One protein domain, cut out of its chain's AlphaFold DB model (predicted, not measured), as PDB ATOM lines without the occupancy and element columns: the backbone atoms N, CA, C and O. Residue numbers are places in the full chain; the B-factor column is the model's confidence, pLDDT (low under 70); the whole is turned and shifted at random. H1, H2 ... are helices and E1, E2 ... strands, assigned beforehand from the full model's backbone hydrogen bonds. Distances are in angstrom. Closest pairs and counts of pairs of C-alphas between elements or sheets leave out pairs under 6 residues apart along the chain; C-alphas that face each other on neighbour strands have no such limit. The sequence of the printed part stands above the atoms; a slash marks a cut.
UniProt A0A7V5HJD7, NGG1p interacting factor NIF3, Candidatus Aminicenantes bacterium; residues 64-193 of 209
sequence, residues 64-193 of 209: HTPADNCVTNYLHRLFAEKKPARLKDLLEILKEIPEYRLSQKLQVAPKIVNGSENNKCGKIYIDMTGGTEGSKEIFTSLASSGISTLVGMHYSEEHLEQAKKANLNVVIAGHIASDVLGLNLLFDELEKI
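What this domain is: This is residues 64 to 193 of the 209 residues of the protein "NGG1p interacting factor NIF3" of Candidatus Aminicenantes bacterium (UniProt A0A7V5HJD7). A small four-stranded sheet forms the core between two pairs of helices, H1 and H2 over one face and H4 and H5 over the other. H6 runs away beyond the end of E4, with H1 crossing it and H3 beside its first turns, and residues 188 to 193 stick out. The printed part has 130 residues, with six named helices and four named strands in the order H1 H2 H3 E1 E2 H4 E3 H5 E4 H6. The sheet is mixed, in the order E1 E4 E3 E2, and the class is mixed, helices and strands. The whole is compact, with a radius of gyration of the C-alphas of 14.3 A, yet elongated in outline, with spans of 47 by 28 by 28 A.

Where its parts are: H1, residues 65 to 82, begins at C-alpha 65 (14.704, -35.715, 104.209) and is 25.3 A long. H2 holds residues 87 to 96 and H3 residues 98 to 105. E1, residues 111 to 114, begins at C-alpha 111 (15.964, -22.179, 123.234). E2 is residues 123 to 127, H4 residues 138 to 144, E3 residues 147 to 152, 13.5 A long, H5 residues 157 to 165 and E4 residues 169 to 172. H6, residues 175 to 190, is 22.9 A long and ends at C-alpha 190 (16.827, -24.907, 91.968).

How they stand to each other: E1 and E4 are antiparallel, with N 111 and O 172 2.8 A apart, within hydrogen-bond range. E4 and E3 are parallel, with N 150 and O 169 at 2.8 A, and E3 and E2 are parallel, with N 125 and O 149 at 2.8 A. E2, H4, E3 and E3, H5, E4 are strand-helix-strand units, two parallel neighbour strands with a helix between, each with a right-handed crossover. H2 is on the sheet over E4, at a height of 9.4 A, on the same face as H1. On the opposite face H4 is over E3, at a height of 9.5 A, and touches H5 at a shallow tilt of 16 degrees, the same way, closest at the C-alphas of Phe 139 and Ala 163, 5.3 A. H1 touches H6 with residues 67 to 71 alone, about perpendicular at 85 degrees, closest at the C-alphas of Ala 67 and Gly 182, 4.4 A. H3 is not on the sheet; it touches H6 at a shallow tilt of 30 degrees, opposite ways, closest at the C-alphas of Glu 99 and Ala 177, 5.2 A. In H1 to H6 every O i to N i+4 pair is within hydrogen-bond range.

The domain as a whole: The two C-alphas farthest apart are those of Lys 165 and Ile 193, 47.9 A. The printed part has no cut and no long link. The mean pLDDT of the printed part is 96.8, and no printed residue is under 70.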
ATOM      1  N   HIS A  64      11.091 -34.123 101.987       94.69
ATOM      2  CA  HIS A  64      11.328 -34.027 103.431       94.69
ATOM      3  C   HIS A  64      12.819 -34.174 103.738       94.69
ATOM      4  O   HIS A  64      13.552 -33.196 103.731       94.69
ATOM      5  N   THR A  65      13.309 -35.410 103.856       94.69
ATOM      6  CA  THR A  65      14.704 -35.715 104.209       94.69
ATOM      7  C   THR A  65      15.757 -35.008 103.349       94.69
ATOM      8  O   THR A  65      16.785 -34.620 103.898       94.69
ATOM      9  N   PRO A  66      15.567 -34.786 102.031       95.31
ATOM     10  CA  PRO A  66      16.515 -33.967 101.279       95.31
ATOM     11  C   PRO A  66      16.619 -32.521 101.797       95.31
ATOM     12  O   PRO A  66      17.732 -32.018 101.911       95.31
ATOM     13  N   ALA A  67      15.503 -31.883 102.169       96.69
ATOM     14  CA  ALA A  67      15.499 -30.547 102.770       96.69
ATOM     15  C   ALA A  67      16.112 -30.563 104.186       96.69
ATOM     16  O   ALA A  67      16.949 -29.719 104.509       96.69
ATOM     17  N   ASP A  68      15.805 -31.583 104.991       97.25
ATOM     18  CA  ASP A  68      16.414 -31.803 106.314       97.25
ATOM     19  C   ASP A  68      17.943 -31.952 106.226       97.25
ATOM     20  O   ASP A  68      18.712 -31.438 107.044       97.25
ATOM     21  N   ASN A  69      18.421 -32.644 105.190       96.81
ATOM     22  CA  ASN A  69      19.846 -32.799 104.928       96.81
ATOM     23  C   ASN A  69      20.500 -31.465 104.541       96.81
ATOM     24  O   ASN A  69      21.657 -31.238 104.904       96.81
ATOM     25  N   CYS A  70      19.785 -30.569 103.850       98.12
ATOM     26  CA  CYS A  70      20.276 -29.222 103.552       98.12
ATOM     27  C   CYS A  70      20.534 -28.431 104.841       98.12
ATOM     28  O   CYS A  70      21.645 -27.926 105.018       98.12
ATOM     29  N   VAL A  71      19.580 -28.396 105.781       97.88
ATOM     30  CA  VAL A  71      19.783 -27.705 107.070       97.88
ATOM     31  C   VAL A  71      20.844 -28.393 107.935       97.88
ATOM     32  O   VAL A  71      21.696 -27.714 108.508       97.88
ATOM     33  N   THR A  72      20.880 -29.729 107.963       97.44
ATOM     34  CA  THR A  72      21.910 -30.494 108.692       97.44
ATOM     35  C   THR A  72      23.315 -30.117 108.211       97.44
ATOM     36  O   THR A  72      24.190 -29.773 109.009       97.44
ATOM     37  N   ASN A  73      23.534 -30.117 106.893       97.50
ATOM     38  CA  ASN A  73      24.823 -29.774 106.294       97.50
ATOM     39  C   ASN A  73      25.187 -28.298 106.488       97.50
ATOM     40  O   ASN A  73      26.351 -27.985 106.755       97.50
ATOM     41  N   TYR A  74      24.211 -27.398 106.365       98.56
ATOM     42  CA  TYR A  74      24.404 -25.970 106.595       98.56
ATOM     43  C   TYR A  74      24.876 -25.697 108.027       98.56
ATOM     44  O   TYR A  74      25.920 -25.072 108.221       98.56
ATOM     45  N   LEU A  75      24.181 -26.240 109.031       98.44
ATOM     46  CA  LEU A  75      24.548 -26.051 110.435       98.44
ATOM     47  C   LEU A  75      25.887 -26.717 110.778       98.44
ATOM     48  O   LEU A  75      26.664 -26.152 111.549       98.44
ATOM     49  N   HIS A  76      26.213 -27.865 110.171       97.38
ATOM     50  CA  HIS A  76      27.537 -28.475 110.327       97.38
ATOM     51  C   HIS A  76      28.656 -27.537 109.876       97.38
ATOM     52  O   HIS A  76      29.624 -27.345 110.615       97.38
ATOM     53  N   ARG A  77      28.525 -26.940 108.686       98.31
ATOM     54  CA  ARG A  77      29.510 -25.984 108.159       98.31
ATOM     55  C   ARG A  77      29.581 -24.736 109.032       98.31
ATOM     56  O   ARG A  77      30.673 -24.346 109.439       98.31
ATOM     57  N   LEU A  78      28.426 -24.180 109.390       98.50
ATOM     58  CA  LEU A  78      28.332 -22.975 110.207       98.50
ATOM     59  C   LEU A  78      29.000 -23.157 111.577       98.50
ATOM     60  O   LEU A  78      29.790 -22.315 111.999       98.50
ATOM     61  N   PHE A  79      28.744 -24.266 112.275       98.25
ATOM     62  CA  PHE A  79      29.354 -24.516 113.585       98.25
ATOM     63  C   PHE A  79      30.831 -24.904 113.493       98.25
ATOM     64  O   PHE A  79      31.591 -24.580 114.406       98.25
ATOM     65  N   ALA A  80      31.263 -25.539 112.401       97.19
ATOM     66  CA  ALA A  80      32.681 -25.795 112.153       97.19
ATOM     67  C   ALA A  80      33.473 -24.500 111.899       97.19
ATOM     68  O   ALA A  80      34.628 -24.402 112.320       97.19
ATOM     69  N   GLU A  81      32.854 -23.511 111.252       98.19
ATOM     70  CA  GLU A  81      33.439 -22.189 111.012       98.19
ATOM     71  C   GLU A  81      33.433 -21.329 112.283       98.19
ATOM     72  O   GLU A  81      34.484 -20.863 112.723       98.19
ATOM     73  N   LYS A  82      32.260 -21.149 112.904       98.19
ATOM     74  CA  LYS A  82      32.066 -20.234 114.041       98.19
ATOM     75  C   LYS A  82      32.596 -20.778 115.368       98.19
ATOM     76  O   LYS A  82      32.952 -19.989 116.237       98.19
ATOM     77  N   LYS A  83      32.632 -22.107 115.534       97.75
ATOM     78  CA  LYS A  83      33.137 -22.820 116.724       97.75
ATOM     79  C   LYS A  83      32.619 -22.237 118.053       97.75
ATOM     80  O   LYS A  83      33.425 -21.781 118.867       97.75
ATOM     81  N   PRO A  84      31.293 -22.245 118.303       97.94
ATOM     82  CA  PRO A  84      30.733 -21.682 119.530       97.94
ATOM     83  C   PRO A  84      31.322 -22.346 120.775       97.94
ATOM     84  O   PRO A  84      31.278 -23.569 120.922       97.94
ATOM     85  N   ALA A  85      31.846 -21.532 121.692       97.75
ATOM     86  CA  ALA A  85      32.473 -22.029 122.910       97.75
ATOM     87  C   ALA A  85      31.433 -22.385 123.979       97.75
ATOM     88  O   ALA A  85      31.571 -23.413 124.653       97.75
ATOM     89  N   ARG A  86      30.406 -21.543 124.146       98.62
ATOM     90  CA  ARG A  86      29.341 -21.698 125.144       98.62
ATOM     91  C   ARG A  86      27.959 -21.773 124.504       98.62
ATOM     92  O   ARG A  86      27.757 -21.293 123.390       98.62
ATOM     93  N   LEU A  87      26.987 -22.316 125.242       98.75
ATOM     94  CA  LEU A  87      25.611 -22.455 124.750       98.75
ATOM     95  C   LEU A  87      24.966 -21.119 124.371       98.75
ATOM     96  O   LEU A  87      24.193 -21.078 123.420       98.75
ATOM     97  N   LYS A  88      25.297 -20.019 125.061       98.62
ATOM     98  CA  LYS A  88      24.837 -18.685 124.649       98.62
ATOM     99  C   LYS A  88      25.368 -18.276 123.273       98.62
ATOM    100  O   LYS A  88      24.619 -17.719 122.487       98.62
ATOM    101  N   ASP A  89      26.622 -18.601 122.958       98.56
ATOM    102  CA  ASP A  89      27.241 -18.230 121.681       98.56
ATOM    103  C   ASP A  89      26.593 -19.036 120.547       98.56
ATOM    104  O   ASP A  89      26.258 -18.499 119.498       98.56
ATOM    105  N   LEU A  90      26.342 -20.328 120.798       98.56
ATOM    106  CA  LEU A  90      25.572 -21.198 119.909       98.56
ATOM    107  C   LEU A  90      24.163 -20.645 119.655       98.56
ATOM    108  O   LEU A  90      23.692 -20.643 118.520       98.56
ATOM    109  N   LEU A  91      23.499 -20.166 120.708       98.12
ATOM    110  CA  LEU A  91      22.162 -19.597 120.617       98.12
ATOM    111  C   LEU A  91      22.137 -18.305 119.788       98.12
ATOM    112  O   LEU A  91      21.237 -18.130 118.971       98.12
ATOM    113  N   GLU A  92      23.121 -17.422 119.970       98.25
ATOM    114  CA  GLU A  92      23.242 -16.195 119.176       98.25
ATOM    115  C   GLU A  92      23.536 -16.497 117.701       98.25
ATOM    116  O   GLU A  92      22.859 -15.948 116.836       98.25
ATOM    117  N   ILE A  93      24.423 -17.457 117.396       98.50
ATOM    118  CA  ILE A  93      24.663 -17.910 116.011       98.50
ATOM    119  C   ILE A  93      23.365 -18.399 115.359       98.50
ATOM    120  O   ILE A  93      23.090 -18.064 114.209       98.50
ATOM    121  N   LEU A  94      22.545 -19.178 116.074       98.44
ATOM    122  CA  LEU A  94      21.252 -19.614 115.542       98.44
ATOM    123  C   LEU A  94      20.336 -18.414 115.257       98.44
ATOM    124  O   LEU A  94      19.758 -18.335 114.181       98.44
ATOM    125  N   LYS A  95      20.235 -17.440 116.167       97.00
ATOM    126  CA  LYS A  95      19.402 -16.234 115.973       97.00
ATOM    127  C   LYS A  95      19.889 -15.314 114.846       97.00
ATOM    128  O   LYS A  95      19.122 -14.478 114.357       97.00
ATOM    129  N   GLU A  96      21.144 -15.435 114.419       97.38
ATOM    130  CA  GLU A  96      21.656 -14.703 113.259       97.38
ATOM    131  C   GLU A  96      21.051 -15.207 111.944       97.38
ATOM    132  O   GLU A  96      20.907 -14.411 111.013       97.38
ATOM    133  N   ILE A  97      20.630 -16.471 111.877       98.44
ATOM    134  CA  ILE A  97      20.029 -17.062 110.680       98.44
ATOM    135  C   ILE A  97      18.630 -16.455 110.449       98.44
ATOM    136  O   ILE A  97      17.824 -16.398 111.389       98.44
ATOM    137  N   PRO A  98      18.303 -16.002 109.222       98.12
ATOM    138  CA  PRO A  98      17.046 -15.313 108.929       98.12
ATOM    139  C   PRO A  98      15.779 -16.051 109.380       98.12
ATOM    140  O   PRO A  98      14.886 -15.429 109.958       98.12
ATOM    141  N   GLU A  99      15.699 -17.363 109.173       98.38
ATOM    142  CA  GLU A  99      14.545 -18.196 109.509       98.38
ATOM    143  C   GLU A  99      14.293 -18.238 111.021       98.38
ATOM    144  O   GLU A  99      13.170 -18.003 111.476       98.38
ATOM    145  N   TYR A 100      15.345 -18.448 111.816       98.00
ATOM    146  CA  TYR A 100      15.258 -18.431 113.278       98.00
ATOM    147  C   TYR A 100      15.010 -17.014 113.824       98.00
ATOM    148  O   TYR A 100      14.300 -16.829 114.816       98.00
ATOM    149  N   ARG A 101      15.516 -15.975 113.150       96.62
ATOM    150  CA  ARG A 101      15.198 -14.578 113.488       96.62
ATOM    151  C   ARG A 101      13.724 -14.255 113.247       96.62
ATOM    152  O   ARG A 101      13.115 -13.523 114.030       96.62
ATOM    153  N   LEU A 102      13.133 -14.771 112.168       95.50
ATOM    154  CA  LEU A 102      11.702 -14.626 111.910       95.50
ATOM    155  C   LEU A 102      10.873 -15.388 112.946       95.50
ATOM    156  O   LEU A 102       9.913 -14.822 113.470       95.50
ATOM    157  N   SER A 103      11.262 -16.614 113.304       94.50
ATOM    158  CA  SER A 103      10.548 -17.388 114.327       94.50
ATOM    159  C   SER A 103      10.594 -16.717 115.703       94.50
ATOM    160  O   SER A 103       9.603 -16.745 116.434       94.50
ATOM    161  N   GLN A 104      11.679 -16.007 116.031       92.69
ATOM    162  CA  GLN A 104      11.767 -15.195 117.245       92.69
ATOM    163  C   GLN A 104      10.708 -14.082 117.292       92.69
ATOM    164  O   GLN A 104      10.124 -13.848 118.350       92.69
ATOM    165  N   LYS A 105      10.395 -13.429 116.165       92.69
ATOM    166  CA  LYS A 105       9.313 -12.423 116.111       92.69
ATOM    167  C   LYS A 105       7.941 -13.036 116.403       92.69
ATOM    168  O   LYS A 105       7.063 -12.347 116.911       92.69
ATOM    169  N   LEU A 106       7.788 -14.331 116.133       90.94
ATOM    170  CA  LEU A 106       6.594 -15.125 116.426       90.94
ATOM    171  C   LEU A 106       6.628 -15.781 117.818       90.94
ATOM    172  O   LEU A 106       5.782 -16.619 118.105       90.94
ATOM    173  N   GLN A 107       7.579 -15.408 118.686       91.12
ATOM    174  CA  GLN A 107       7.767 -15.984 120.027       91.12
ATOM    175  C   GLN A 107       8.160 -17.475 120.032       91.12
ATOM    176  O   GLN A 107       8.006 -18.157 121.043       91.12
ATOM    177  N   VAL A 108       8.726 -17.977 118.929       92.06
ATOM    178  CA  VAL A 108       9.227 -19.357 118.785       92.06
ATOM    179  C   VAL A 108      10.726 -19.332 118.474       92.06
ATOM    180  O   VAL A 108      11.195 -19.856 117.464       92.06
ATOM    181  N   ALA A 109      11.488 -18.629 119.312       94.00
ATOM    182  CA  ALA A 109      12.937 -18.522 119.169       94.00
ATOM    183  C   ALA A 109      13.641 -19.844 119.538       94.00
ATOM    184  O   ALA A 109      13.118 -20.590 120.376       94.00
ATOM    185  N   PRO A 110      14.854 -20.094 119.004       97.50
ATOM    186  CA  PRO A 110      15.741 -21.118 119.539       97.50
ATOM    187  C   PRO A 110      15.867 -21.008 121.066       97.50
ATOM    188  O   PRO A 110      15.889 -19.901 121.617       97.50
ATOM    189  N   LYS A 111      15.959 -22.143 121.766       98.00
ATOM    190  CA  LYS A 111      15.964 -22.179 123.234       98.00
ATOM    191  C   LYS A 111      16.857 -23.281 123.792       98.00
ATOM    192  O   LYS A 111      16.813 -24.423 123.343       98.00
ATOM    193  N   ILE A 112      17.607 -22.950 124.843       98.50
ATOM    194  CA  ILE A 112      18.282 -23.934 125.697       98.50
ATOM    195  C   ILE A 112      17.222 -24.557 126.613       98.50
ATOM    196  O   ILE A 112      16.608 -23.859 127.423       98.50
ATOM    197  N   VAL A 113      16.983 -25.858 126.471       97.94
ATOM    198  CA  VAL A 113      15.991 -26.608 127.268       97.94
ATOM    199  C   VAL A 113      16.634 -27.564 128.272       97.94
ATOM    200  O   VAL A 113      15.962 -28.036 129.188       97.94
ATOM    201  N   ASN A 114      17.939 -27.812 128.135       98.38
ATOM    202  CA  ASN A 114      18.769 -28.390 129.183       98.38
ATOM    203  C   ASN A 114      20.189 -27.806 129.141       98.38
ATOM    204  O   ASN A 114      20.767 -27.661 128.062       98.38
ATOM    205  N   GLY A 115      20.754 -27.518 130.313       97.75
ATOM    206  CA  GLY A 115      22.021 -26.798 130.467       97.75
ATOM    207  C   GLY A 115      21.831 -25.305 130.756       97.75
ATOM    208  O   GLY A 115      20.709 -24.816 130.882       97.75
ATOM    209  N   SER A 116      22.941 -24.578 130.887       98.06
ATOM    210  CA  SER A 116      22.945 -23.129 131.131       98.06
ATOM    211  C   SER A 116      23.719 -22.389 130.046       98.06
ATOM    212  O   SER A 116      24.618 -22.953 129.426       98.06
ATOM    213  N   GLU A 117      23.435 -21.101 129.861       98.12
ATOM    214  CA  GLU A 117      24.133 -20.223 128.909       98.12
ATOM    215  C   GLU A 117      25.666 -20.285 128.995       98.12
ATOM    216  O   GLU A 117      26.356 -20.106 127.990       98.12
ATOM    217  N   ASN A 118      26.209 -20.553 130.188       98.25
ATOM    218  CA  ASN A 118      27.647 -20.604 130.438       98.25
ATOM    219  C   ASN A 118      28.274 -21.989 130.243       98.25
ATOM    220  O   ASN A 118      29.505 -22.090 130.258       98.25
ATOM    221  N   ASN A 119      27.472 -23.039 130.049       98.56
ATOM    222  CA  ASN A 119      27.985 -24.376 129.766       98.56
ATOM    223  C   ASN A 119      28.787 -24.354 128.459       98.56
ATOM    224  O   ASN A 119      28.414 -23.679 127.498       98.56
ATOM    225  N   LYS A 120      29.889 -25.110 128.420       98.38
ATOM    226  CA  LYS A 120      30.666 -25.302 127.191       98.38
ATOM    227  C   LYS A 120      29.884 -26.181 126.214       98.38
ATOM    228  O   LYS A 120      29.296 -27.172 126.639       98.38
ATOM    229  N   CYS A 121      29.941 -25.863 124.920       98.12
ATOM    230  CA  CYS A 121      29.261 -26.651 123.888       98.12
ATOM    231  C   CYS A 121      29.839 -28.067 123.748       98.12
ATOM    232  O   CYS A 121      29.092 -29.008 123.495       98.12
ATOM    233  N   GLY A 122      31.156 -28.230 123.906       97.31
ATOM    234  CA  GLY A 122      31.825 -29.505 123.631       97.31
ATOM    235  C   GLY A 122      31.574 -29.981 122.195       97.31
ATOM    236  O   GLY A 122      31.449 -29.164 121.281       97.31
ATOM    237  N   LYS A 123      31.501 -31.299 121.984       97.50
ATOM    238  CA  LYS A 123      31.135 -31.861 120.676       97.50
ATOM    239  C   LYS A 123      29.619 -31.745 120.485       97.50
ATOM    240  O   LYS A 123      28.851 -32.201 121.337       97.50
ATOM    241  N   ILE A 124      29.209 -31.134 119.376       98.12
ATOM    242  CA  ILE A 124      27.804 -30.878 119.042       98.12
ATOM    243  C   ILE A 124      27.294 -31.971 118.095       98.12
ATOM    244  O   ILE A 124      27.921 -32.238 117.069       98.12
ATOM    245  N   TYR A 125      26.153 -32.571 118.429       97.50
ATOM    246  CA  TYR A 125      25.358 -33.410 117.535       97.50
ATOM    247  C   TYR A 125      24.210 -32.584 116.949       97.50
ATOM    248  O   TYR A 125      23.480 -31.929 117.696       97.50
ATOM    249  N   ILE A 126      24.075 -32.600 115.623       97.06
ATOM    250  CA  ILE A 126      23.036 -31.867 114.894       97.06
ATOM    251  C   ILE A 126      21.951 -32.866 114.504       97.06
ATOM    252  O   ILE A 126      22.175 -33.737 113.668       97.06
ATOM    253  N   ASP A 127      20.791 -32.728 115.130       95.69
ATOM    254  CA  ASP A 127      19.678 -33.669 115.072       95.69
ATOM    255  C   ASP A 127      18.516 -33.066 114.278       95.69
ATOM    256  O   ASP A 127      17.498 -32.629 114.819       95.69
ATOM    257  N   MET A 128      18.748 -32.927 112.974       96.12
ATOM    258  CA  MET A 128      17.837 -32.244 112.048       96.12
ATOM    259  C   MET A 128      17.298 -33.173 110.957       96.12
ATOM    260  O   MET A 128      16.450 -32.756 110.185       96.12
ATOM    261  N   THR A 129      17.799 -34.407 110.858       94.88
ATOM    262  CA  THR A 129      17.470 -35.361 109.788       94.88
ATOM    263  C   THR A 129      17.345 -36.782 110.340       94.88
ATOM    264  O   THR A 129      17.631 -37.041 111.504       94.88
ATOM    265  N   GLY A 130      16.917 -37.723 109.497       89.56
ATOM    266  CA  GLY A 130      16.613 -39.104 109.884       89.56
ATOM    267  C   GLY A 130      15.114 -39.405 109.936       89.56
ATOM    268  O   GLY A 130      14.716 -40.458 110.426       89.56
ATOM    269  N   GLY A 131      14.277 -38.500 109.425       89.00
ATOM    270  CA  GLY A 131      12.838 -38.690 109.247       89.00
ATOM    271  C   GLY A 131      11.999 -38.354 110.482       89.00
ATOM    272  O   GLY A 131      11.039 -37.602 110.372       89.00
ATOM    273  N   THR A 132      12.319 -38.910 111.650       91.12
ATOM    274  CA  THR A 132      11.639 -38.584 112.918       91.12
ATOM    275  C   THR A 132      12.519 -38.939 114.119       91.12
ATOM    276  O   THR A 132      13.629 -39.430 113.944       91.12
ATOM    277  N   GLU A 133      12.036 -38.720 115.343       91.44
ATOM    278  CA  GLU A 133      12.784 -39.020 116.570       91.44
ATOM    279  C   GLU A 133      13.219 -40.493 116.621       91.44
ATOM    280  O   GLU A 133      12.386 -41.405 116.484       91.44
ATOM    281  N   GLY A 134      14.522 -40.699 116.839       91.50
ATOM    282  CA  GLY A 134      15.161 -42.005 116.983       91.50
ATOM    283  C   GLY A 134      14.774 -42.747 118.261       91.50
ATOM    284  O   GLY A 134      13.721 -42.523 118.853       91.50
ATOM    285  N   SER A 135      15.597 -43.711 118.674       93.25
ATOM    286  CA  SER A 135      15.367 -44.396 119.949       93.25
ATOM    287  C   SER A 135      15.707 -43.471 121.118       93.25
ATOM    288  O   SER A 135      16.769 -42.863 121.150       93.25
ATOM    289  N   LYS A 136      14.858 -43.424 122.145       93.00
ATOM    290  CA  LYS A 136      15.125 -42.669 123.383       93.00
ATOM    291  C   LYS A 136      16.378 -43.143 124.137       93.00
ATOM    292  O   LYS A 136      16.897 -42.432 124.990       93.00
ATOM    293  N   GLU A 137      16.860 -44.345 123.839       92.31
ATOM    294  CA  GLU A 137      18.042 -44.945 124.467       92.31
ATOM    295  C   GLU A 137      19.359 -44.468 123.818       92.31
ATOM    296  O   GLU A 137      20.436 -44.713 124.362       92.31
ATOM    297  N   ILE A 138      19.306 -43.725 122.700       94.94
ATOM    298  CA  ILE A 138      20.509 -43.244 121.993       94.94
ATOM    299  C   ILE A 138      21.323 -42.237 122.808       94.94
ATOM    300  O   ILE A 138      22.532 -42.129 122.613       94.94
ATOM    301  N   PHE A 139      20.692 -41.487 123.717       96.75
ATOM    302  CA  PHE A 139      21.336 -40.349 124.377       96.75
ATOM    303  C   PHE A 139      22.491 -40.765 125.289       96.75
ATOM    304  O   PHE A 139      23.530 -40.108 125.296       96.75
ATOM    305  N   THR A 140      22.364 -41.890 125.993       94.69
ATOM    306  CA  THR A 140      23.457 -42.448 126.805       94.69
ATOM    307  C   THR A 140      24.646 -42.848 125.930       94.69
ATOM    308  O   THR A 140      25.799 -42.572 126.275       94.69
ATOM    309  N   SER A 141      24.377 -43.446 124.766       94.94
ATOM    310  CA  SER A 141      25.404 -43.822 123.791       94.94
ATOM    311  C   SER A 141      26.087 -42.595 123.184       94.94
ATOM    312  O   SER A 141      27.312 -42.565 123.079       94.94
ATOM    313  N   LEU A 142      25.325 -41.548 122.846       96.38
ATOM    314  CA  LEU A 142      25.857 -40.275 122.349       96.38
ATOM    315  C   LEU A 142      26.762 -39.599 123.387       96.38
ATOM    316  O   LEU A 142      27.886 -39.218 123.054       96.38
ATOM    317  N   ALA A 143      26.315 -39.506 124.642       96.69
ATOM    318  CA  ALA A 143      27.111 -38.951 125.735       96.69
ATOM    319  C   ALA A 143      28.423 -39.730 125.926       96.69
ATOM    320  O   ALA A 143      29.502 -39.139 125.983       96.69
ATOM    321  N   SER A 144      28.349 -41.064 125.919       95.56
ATOM    322  CA  SER A 144      29.520 -41.946 126.028       95.56
ATOM    323  C   SER A 144      30.478 -41.821 124.836       95.56
ATOM    324  O   SER A 144      31.676 -42.045 124.980       95.56
ATOM    325  N   SER A 145      29.973 -41.401 123.672       95.62
ATOM    326  CA  SER A 145      30.759 -41.133 122.456       95.62
ATOM    327  C   SER A 145      31.398 -39.733 122.439       95.62
ATOM    328  O   SER A 145      31.949 -39.291 121.426       95.62
ATOM    329  N   GLY A 146      31.311 -39.002 123.554       96.00
ATOM    330  CA  GLY A 146      31.900 -37.677 123.733       96.00
ATOM    331  C   GLY A 146      31.038 -36.521 123.227       96.00
ATOM    332  O   GLY A 146      31.532 -35.394 123.168       96.00
ATOM    333  N   ILE A 147      29.774 -36.760 122.857       98.06
ATOM    334  CA  ILE A 147      28.823 -35.678 122.564       98.06
ATOM    335  C   ILE A 147      28.459 -34.971 123.863       98.06
ATOM    336  O   ILE A 147      28.205 -35.602 124.883       98.06
ATOM    337  N   SER A 148      28.447 -33.642 123.824       98.25
ATOM    338  CA  SER A 148      28.110 -32.808 124.983       98.25
ATOM    339  C   SER A 148      26.860 -31.968 124.755       98.25
ATOM    340  O   SER A 148      26.202 -31.591 125.723       98.25
ATOM    341  N   THR A 149      26.529 -31.657 123.500       98.69
ATOM    342  CA  THR A 149      25.385 -30.804 123.163       98.69
ATOM    343  C   THR A 149      24.604 -31.380 121.997       98.69
ATOM    344  O   THR A 149      25.183 -31.731 120.970       98.69
ATOM    345  N   LEU A 150      23.286 -31.431 122.153       98.44
ATOM    346  CA  LEU A 150      22.325 -31.733 121.102       98.44
ATOM    347  C   LEU A 150      21.726 -30.427 120.578       98.44
ATOM    348  O   LEU A 150      21.308 -29.576 121.369       98.44
ATOM    349  N   VAL A 151      21.669 -30.282 119.258       98.50
ATOM    350  CA  VAL A 151      20.949 -29.198 118.582       98.50
ATOM    351  C   VAL A 151      19.936 -29.836 117.649       98.50
ATOM    352  O   VAL A 151      20.321 -30.361 116.608       98.50
ATOM    353  N   GLY A 152      18.662 -29.799 118.032       97.44
ATOM    354  CA  GLY A 152      17.583 -30.447 117.289       97.44
ATOM    355  C   GLY A 152      16.431 -29.510 116.953       97.44
ATOM    356  O   GLY A 152      16.281 -28.433 117.542       97.44
ATOM    357  N   MET A 153      15.597 -29.929 116.006       95.75
ATOM    358  CA  MET A 153      14.382 -29.202 115.615       95.75
ATOM    359  C   MET A 153      13.336 -29.198 116.731       95.75
ATOM    360  O   MET A 153      12.714 -28.170 117.011       95.75
ATOM    361  N   HIS A 154      13.153 -30.359 117.361       94.69
ATOM    362  CA  HIS A 154      12.225 -30.617 118.454       94.69
ATOM    363  C   HIS A 154      12.650 -31.870 119.229       94.69
ATOM    364  O   HIS A 154      13.379 -32.707 118.706       94.69
ATOM    365  N   TYR A 155      12.137 -32.011 120.451       95.81
ATOM    366  CA  TYR A 155      12.192 -33.246 121.231       95.81
ATOM    367  C   TYR A 155      10.871 -33.426 121.977       95.81
ATOM    368  O   TYR A 155      10.379 -32.480 122.597       95.81
ATOM    369  N   SER A 156      10.300 -34.626 121.947       95.62
ATOM    370  CA  SER A 156       9.235 -35.024 122.860       95.62
ATOM    371  C   SER A 156       9.745 -35.040 124.300       95.62
ATOM    372  O   SER A 156      10.947 -35.178 124.549       95.62
ATOM    373  N   GLU A 157       8.830 -34.913 125.265       96.31
ATOM    374  CA  GLU A 157       9.206 -34.855 126.684       96.31
ATOM    375  C   GLU A 157      10.003 -36.095 127.107       96.31
ATOM    376  O   GLU A 157      11.023 -35.978 127.777       96.31
ATOM    377  N   GLU A 158       9.618 -37.278 126.621       95.75
ATOM    378  CA  GLU A 158      10.336 -38.520 126.911       95.75
ATOM    379  C   GLU A 158      11.787 -38.493 126.398       95.75
ATOM    380  O   GLU A 158      12.701 -38.900 127.114       95.75
ATOM    381  N   HIS A 159      12.029 -37.978 125.186       96.81
ATOM    382  CA  HIS A 159      13.390 -37.847 124.655       96.81
ATOM    383  C   HIS A 159      14.194 -36.807 125.437       96.81
ATOM    384  O   HIS A 159      15.351 -37.050 125.780       96.81
ATOM    385  N   LEU A 160      13.569 -35.678 125.778       97.31
ATOM    386  CA  LEU A 160      14.201 -34.633 126.571       97.31
ATOM    387  C   LEU A 160      14.589 -35.140 127.970       97.31
ATOM    388  O   LEU A 160      15.681 -34.838 128.448       97.31
ATOM    389  N   GLU A 161      13.741 -35.940 128.620       97.81
ATOM    390  CA  GLU A 161      14.057 -36.586 129.897       97.81
ATOM    391  C   GLU A 161      15.265 -37.521 129.795       97.81
ATOM    392  O   GLU A 161      16.129 -37.506 130.674       97.81
ATOM    393  N   GLN A 162      15.356 -38.331 128.738       97.88
ATOM    394  CA  GLN A 162      16.498 -39.230 128.551       97.88
ATOM    395  C   GLN A 162      17.787 -38.462 128.236       97.88
ATOM    396  O   GLN A 162      18.833 -38.768 128.808       97.88
ATOM    397  N   ALA A 163      17.721 -37.410 127.417       97.69
ATOM    398  CA  ALA A 163      18.864 -36.533 127.162       97.69
ATOM    399  C   ALA A 163      19.359 -35.839 128.446       97.69
ATOM    400  O   ALA A 163      20.565 -35.774 128.694       97.69
ATOM    401  N   LYS A 164      18.431 -35.391 129.308       97.56
ATOM    402  CA  LYS A 164      18.740 -34.845 130.640       97.56
ATOM    403  C   LYS A 164      19.427 -35.880 131.532       97.56
ATOM    404  O   LYS A 164      20.457 -35.567 132.123       97.56
ATOM    405  N   LYS A 165      18.905 -37.111 131.600       97.88
ATOM    406  CA  LYS A 165      19.512 -38.222 132.366       97.88
ATOM    407  C   LYS A 165      20.922 -38.565 131.876       97.88
ATOM    408  O   LYS A 165      21.774 -38.916 132.685       97.88
ATOM    409  N   ALA A 166      21.179 -38.411 130.578       97.62
ATOM    410  CA  ALA A 166      22.498 -38.580 129.974       97.62
ATOM    411  C   ALA A 166      23.440 -37.369 130.170       97.62
ATOM    412  O   ALA A 166      24.556 -37.382 129.656       97.62
ATOM    413  N   ASN A 167      23.025 -36.334 130.914       97.00
ATOM    414  CA  ASN A 167      23.780 -35.097 131.164       97.00
ATOM    415  C   ASN A 167      24.176 -34.323 129.892       97.00
ATOM    416  O   ASN A 167      25.185 -33.616 129.874       97.00
ATOM    417  N   LEU A 168      23.380 -34.432 128.826       98.44
ATOM    418  CA  LEU A 168      23.605 -33.701 127.579       98.44
ATOM    419  C   LEU A 168      22.992 -32.307 127.653       98.44
ATOM    420  O   LEU A 168      21.841 -32.159 128.059       98.44
ATOM    421  N   ASN A 169      23.701 -31.281 127.187       98.75
ATOM    422  CA  ASN A 169      23.050 -30.003 126.907       98.75
ATOM    423  C   ASN A 169      22.085 -30.178 125.727       98.75
ATOM    424  O   ASN A 169      22.388 -30.910 124.785       98.75
ATOM    425  N   VAL A 170      20.950 -29.483 125.749       98.62
ATOM    426  CA  VAL A 170      19.945 -29.586 124.684       98.62
ATOM    427  C   VAL A 170      19.483 -28.198 124.272       98.62
ATOM    428  O   VAL A 170      18.971 -27.426 125.091       98.62
ATOM    429  N   VAL A 171      19.643 -27.902 122.984       98.69
ATOM    430  CA  VAL A 171      19.137 -26.700 122.324       98.69
ATOM    431  C   VAL A 171      18.088 -27.118 121.300       98.69
ATOM    432  O   VAL A 171      18.360 -27.917 120.406       98.69
ATOM    433  N   ILE A 172      16.890 -26.556 121.425       98.25
ATOM    434  CA  ILE A 172      15.834 -26.680 120.422       98.25
ATOM    435  C   ILE A 172      15.931 -25.461 119.513       98.25
ATOM    436  O   ILE A 172      15.709 -24.340 119.970       98.25
ATOM    437  N   ALA A 173      16.280 -25.667 118.244       97.50
ATOM    438  CA  ALA A 173      16.404 -24.597 117.253       97.50
ATOM    439  C   ALA A 173      15.032 -24.089 116.771       97.50
ATOM    440  O   ALA A 173      14.879 -22.911 116.460       97.50
ATOM    441  N   GLY A 174      14.024 -24.965 116.771       95.62
ATOM    442  CA  GLY A 174      12.665 -24.676 116.321       95.62
ATOM    443  C   GLY A 174      12.333 -25.414 115.027       95.62
ATOM    444  O   GLY A 174      13.064 -25.318 114.044       95.62
ATOM    445  N   HIS A 175      11.212 -26.137 115.040       96.06
ATOM    446  CA  HIS A 175      10.817 -27.076 113.984       96.06
ATOM    447  C   HIS A 175      10.609 -26.379 112.635       96.06
ATOM    448  O   HIS A 175      11.448 -26.491 111.750       96.06
ATOM    449  N   ILE A 176       9.566 -25.551 112.523       97.12
ATOM    450  CA  ILE A 176       9.205 -24.896 111.257       97.12
ATOM    451  C   ILE A 176      10.341 -24.026 110.712       97.12
ATOM    452  O   ILE A 176      10.574 -24.001 109.514       97.12
ATOM    453  N   ALA A 177      11.085 -23.330 111.574       97.69
ATOM    454  CA  ALA A 177      12.207 -22.510 111.121       97.69
ATOM    455  C   ALA A 177      13.337 -23.350 110.499       97.69
ATOM    456  O   ALA A 177      13.937 -22.926 109.515       97.69
ATOM    457  N   SER A 178      13.598 -24.545 111.040       98.19
ATOM    458  CA  SER A 178      14.607 -25.461 110.499       98.19
ATOM    459  C   SER A 178      14.157 -26.071 109.170       98.19
ATOM    460  O   SER A 178      14.952 -26.110 108.233       98.19
ATOM    461  N   ASP A 179      12.883 -26.460 109.056       97.75
ATOM    462  CA  ASP A 179      12.305 -26.969 107.803       97.75
ATOM    463  C   ASP A 179      12.348 -25.907 106.702       97.75
ATOM    464  O   ASP A 179      12.747 -26.173 105.568       97.75
ATOM    465  N   VAL A 180      11.966 -24.671 107.041       98.00
ATOM    466  CA  VAL A 180      11.971 -23.541 106.107       98.00
ATOM    467  C   VAL A 180      13.389 -23.217 105.653       98.00
ATOM    468  O   VAL A 180      13.584 -22.981 104.464       98.00
ATOM    469  N   LEU A 181      14.377 -23.270 106.548       98.62
ATOM    470  CA  LEU A 181      15.785 -23.096 106.186       98.62
ATOM    471  C   LEU A 181      16.238 -24.190 105.213       98.62
ATOM    472  O   LEU A 181      16.841 -23.887 104.185       98.62
ATOM    473  N   GLY A 182      15.907 -25.452 105.497       98.38
ATOM    474  CA  GLY A 182      16.207 -26.576 104.610       98.38
ATOM    475  C   GLY A 182      15.601 -26.404 103.214       98.38
ATOM    476  O   GLY A 182      16.297 -26.576 102.212       98.38
ATOM    477  N   LEU A 183      14.328 -26.005 103.145       98.19
ATOM    478  CA  LEU A 183      13.634 -25.721 101.888       98.19
ATOM    479  C   LEU A 183      14.230 -24.521 101.149       98.19
ATOM    480  O   LEU A 183      14.419 -24.601  99.942       98.19
ATOM    481  N   ASN A 184      14.552 -23.429 101.846       98.50
ATOM    482  CA  ASN A 184      15.143 -22.239 101.235       98.50
ATOM    483  C   ASN A 184      16.485 -22.550 100.577       98.50
ATOM    484  O   ASN A 184      16.659 -22.227  99.405       98.50
ATOM    485  N   LEU A 185      17.370 -23.262 101.279       98.50
ATOM    486  CA  LEU A 185      18.660 -23.698 100.740       98.50
ATOM    487  C   LEU A 185      18.495 -24.615  99.520       98.50
ATOM    488  O   LEU A 185      19.247 -24.514  98.553       98.50
ATOM    489  N   LEU A 186      17.511 -25.516  99.550       97.81
ATOM    490  CA  LEU A 186      17.203 -26.383  98.412       97.81
ATOM    491  C   LEU A 186      16.684 -25.567  97.219       97.81
ATOM    492  O   LEU A 186      17.112 -25.785  96.086       97.81
ATOM    493  N   PHE A 187      15.779 -24.619  97.460       97.69
ATOM    494  CA  PHE A 187      15.219 -23.766  96.415       97.69
ATOM    495  C   PHE A 187      16.230 -22.768  95.850       97.69
ATOM    496  O   PHE A 187      16.138 -22.461  94.666       97.69
ATOM    497  N   ASP A 188      17.217 -22.317  96.631       97.69
ATOM    498  CA  ASP A 188      18.333 -21.509  96.126       97.69
ATOM    499  C   ASP A 188      19.119 -22.264  95.039       97.69
ATOM    500  O   ASP A 188      19.500 -21.673  94.031       97.69
ATOM    501  N   GLU A 189      19.315 -23.581  95.188       97.00
ATOM    502  CA  GLU A 189      19.961 -24.406  94.158       97.00
ATOM    503  C   GLU A 189      19.077 -24.608  92.918       97.00
ATOM    504  O   GLU A 189      19.581 -24.573  91.795       97.00
ATOM    505  N   LEU A 190      17.762 -24.776  93.093       95.81
ATOM    506  CA  LEU A 190      16.827 -24.907  91.968       95.81
ATOM    507  C   LEU A 190      16.672 -23.597  91.181       95.81
ATOM    508  O   LEU A 190      16.652 -23.625  89.950       95.81
ATOM    509  N   GLU A 191      16.646 -22.448  91.864       96.38
ATOM    510  CA  GLU A 191      16.533 -21.129  91.225       96.38
ATOM    511  C   GLU A 191      17.759 -20.748  90.370       96.38
ATOM    512  O   GLU A 191      17.673 -19.826  89.558       96.38
ATOM    513  N   LYS A 192      18.882 -21.478  90.479       96.81
ATOM    514  CA  LYS A 192      20.022 -21.356  89.548       96.81
ATOM    515  C   LYS A 192      19.713 -21.913  88.156       96.81
ATOM    516  O   LYS A 192      20.373 -21.521  87.196       96.81
ATOM    517  N   ILE A 193      18.757 -22.836  88.059       97.06
ATOM    518  CA  ILE A 193      18.339 -23.481  86.809       97.06
ATOM    519  C   ILE A 193      17.135 -22.736  86.231       97.06
ATOM    520  O   ILE A 193      17.138 -22.380  85.053       97.06
TER     521      ILE A 193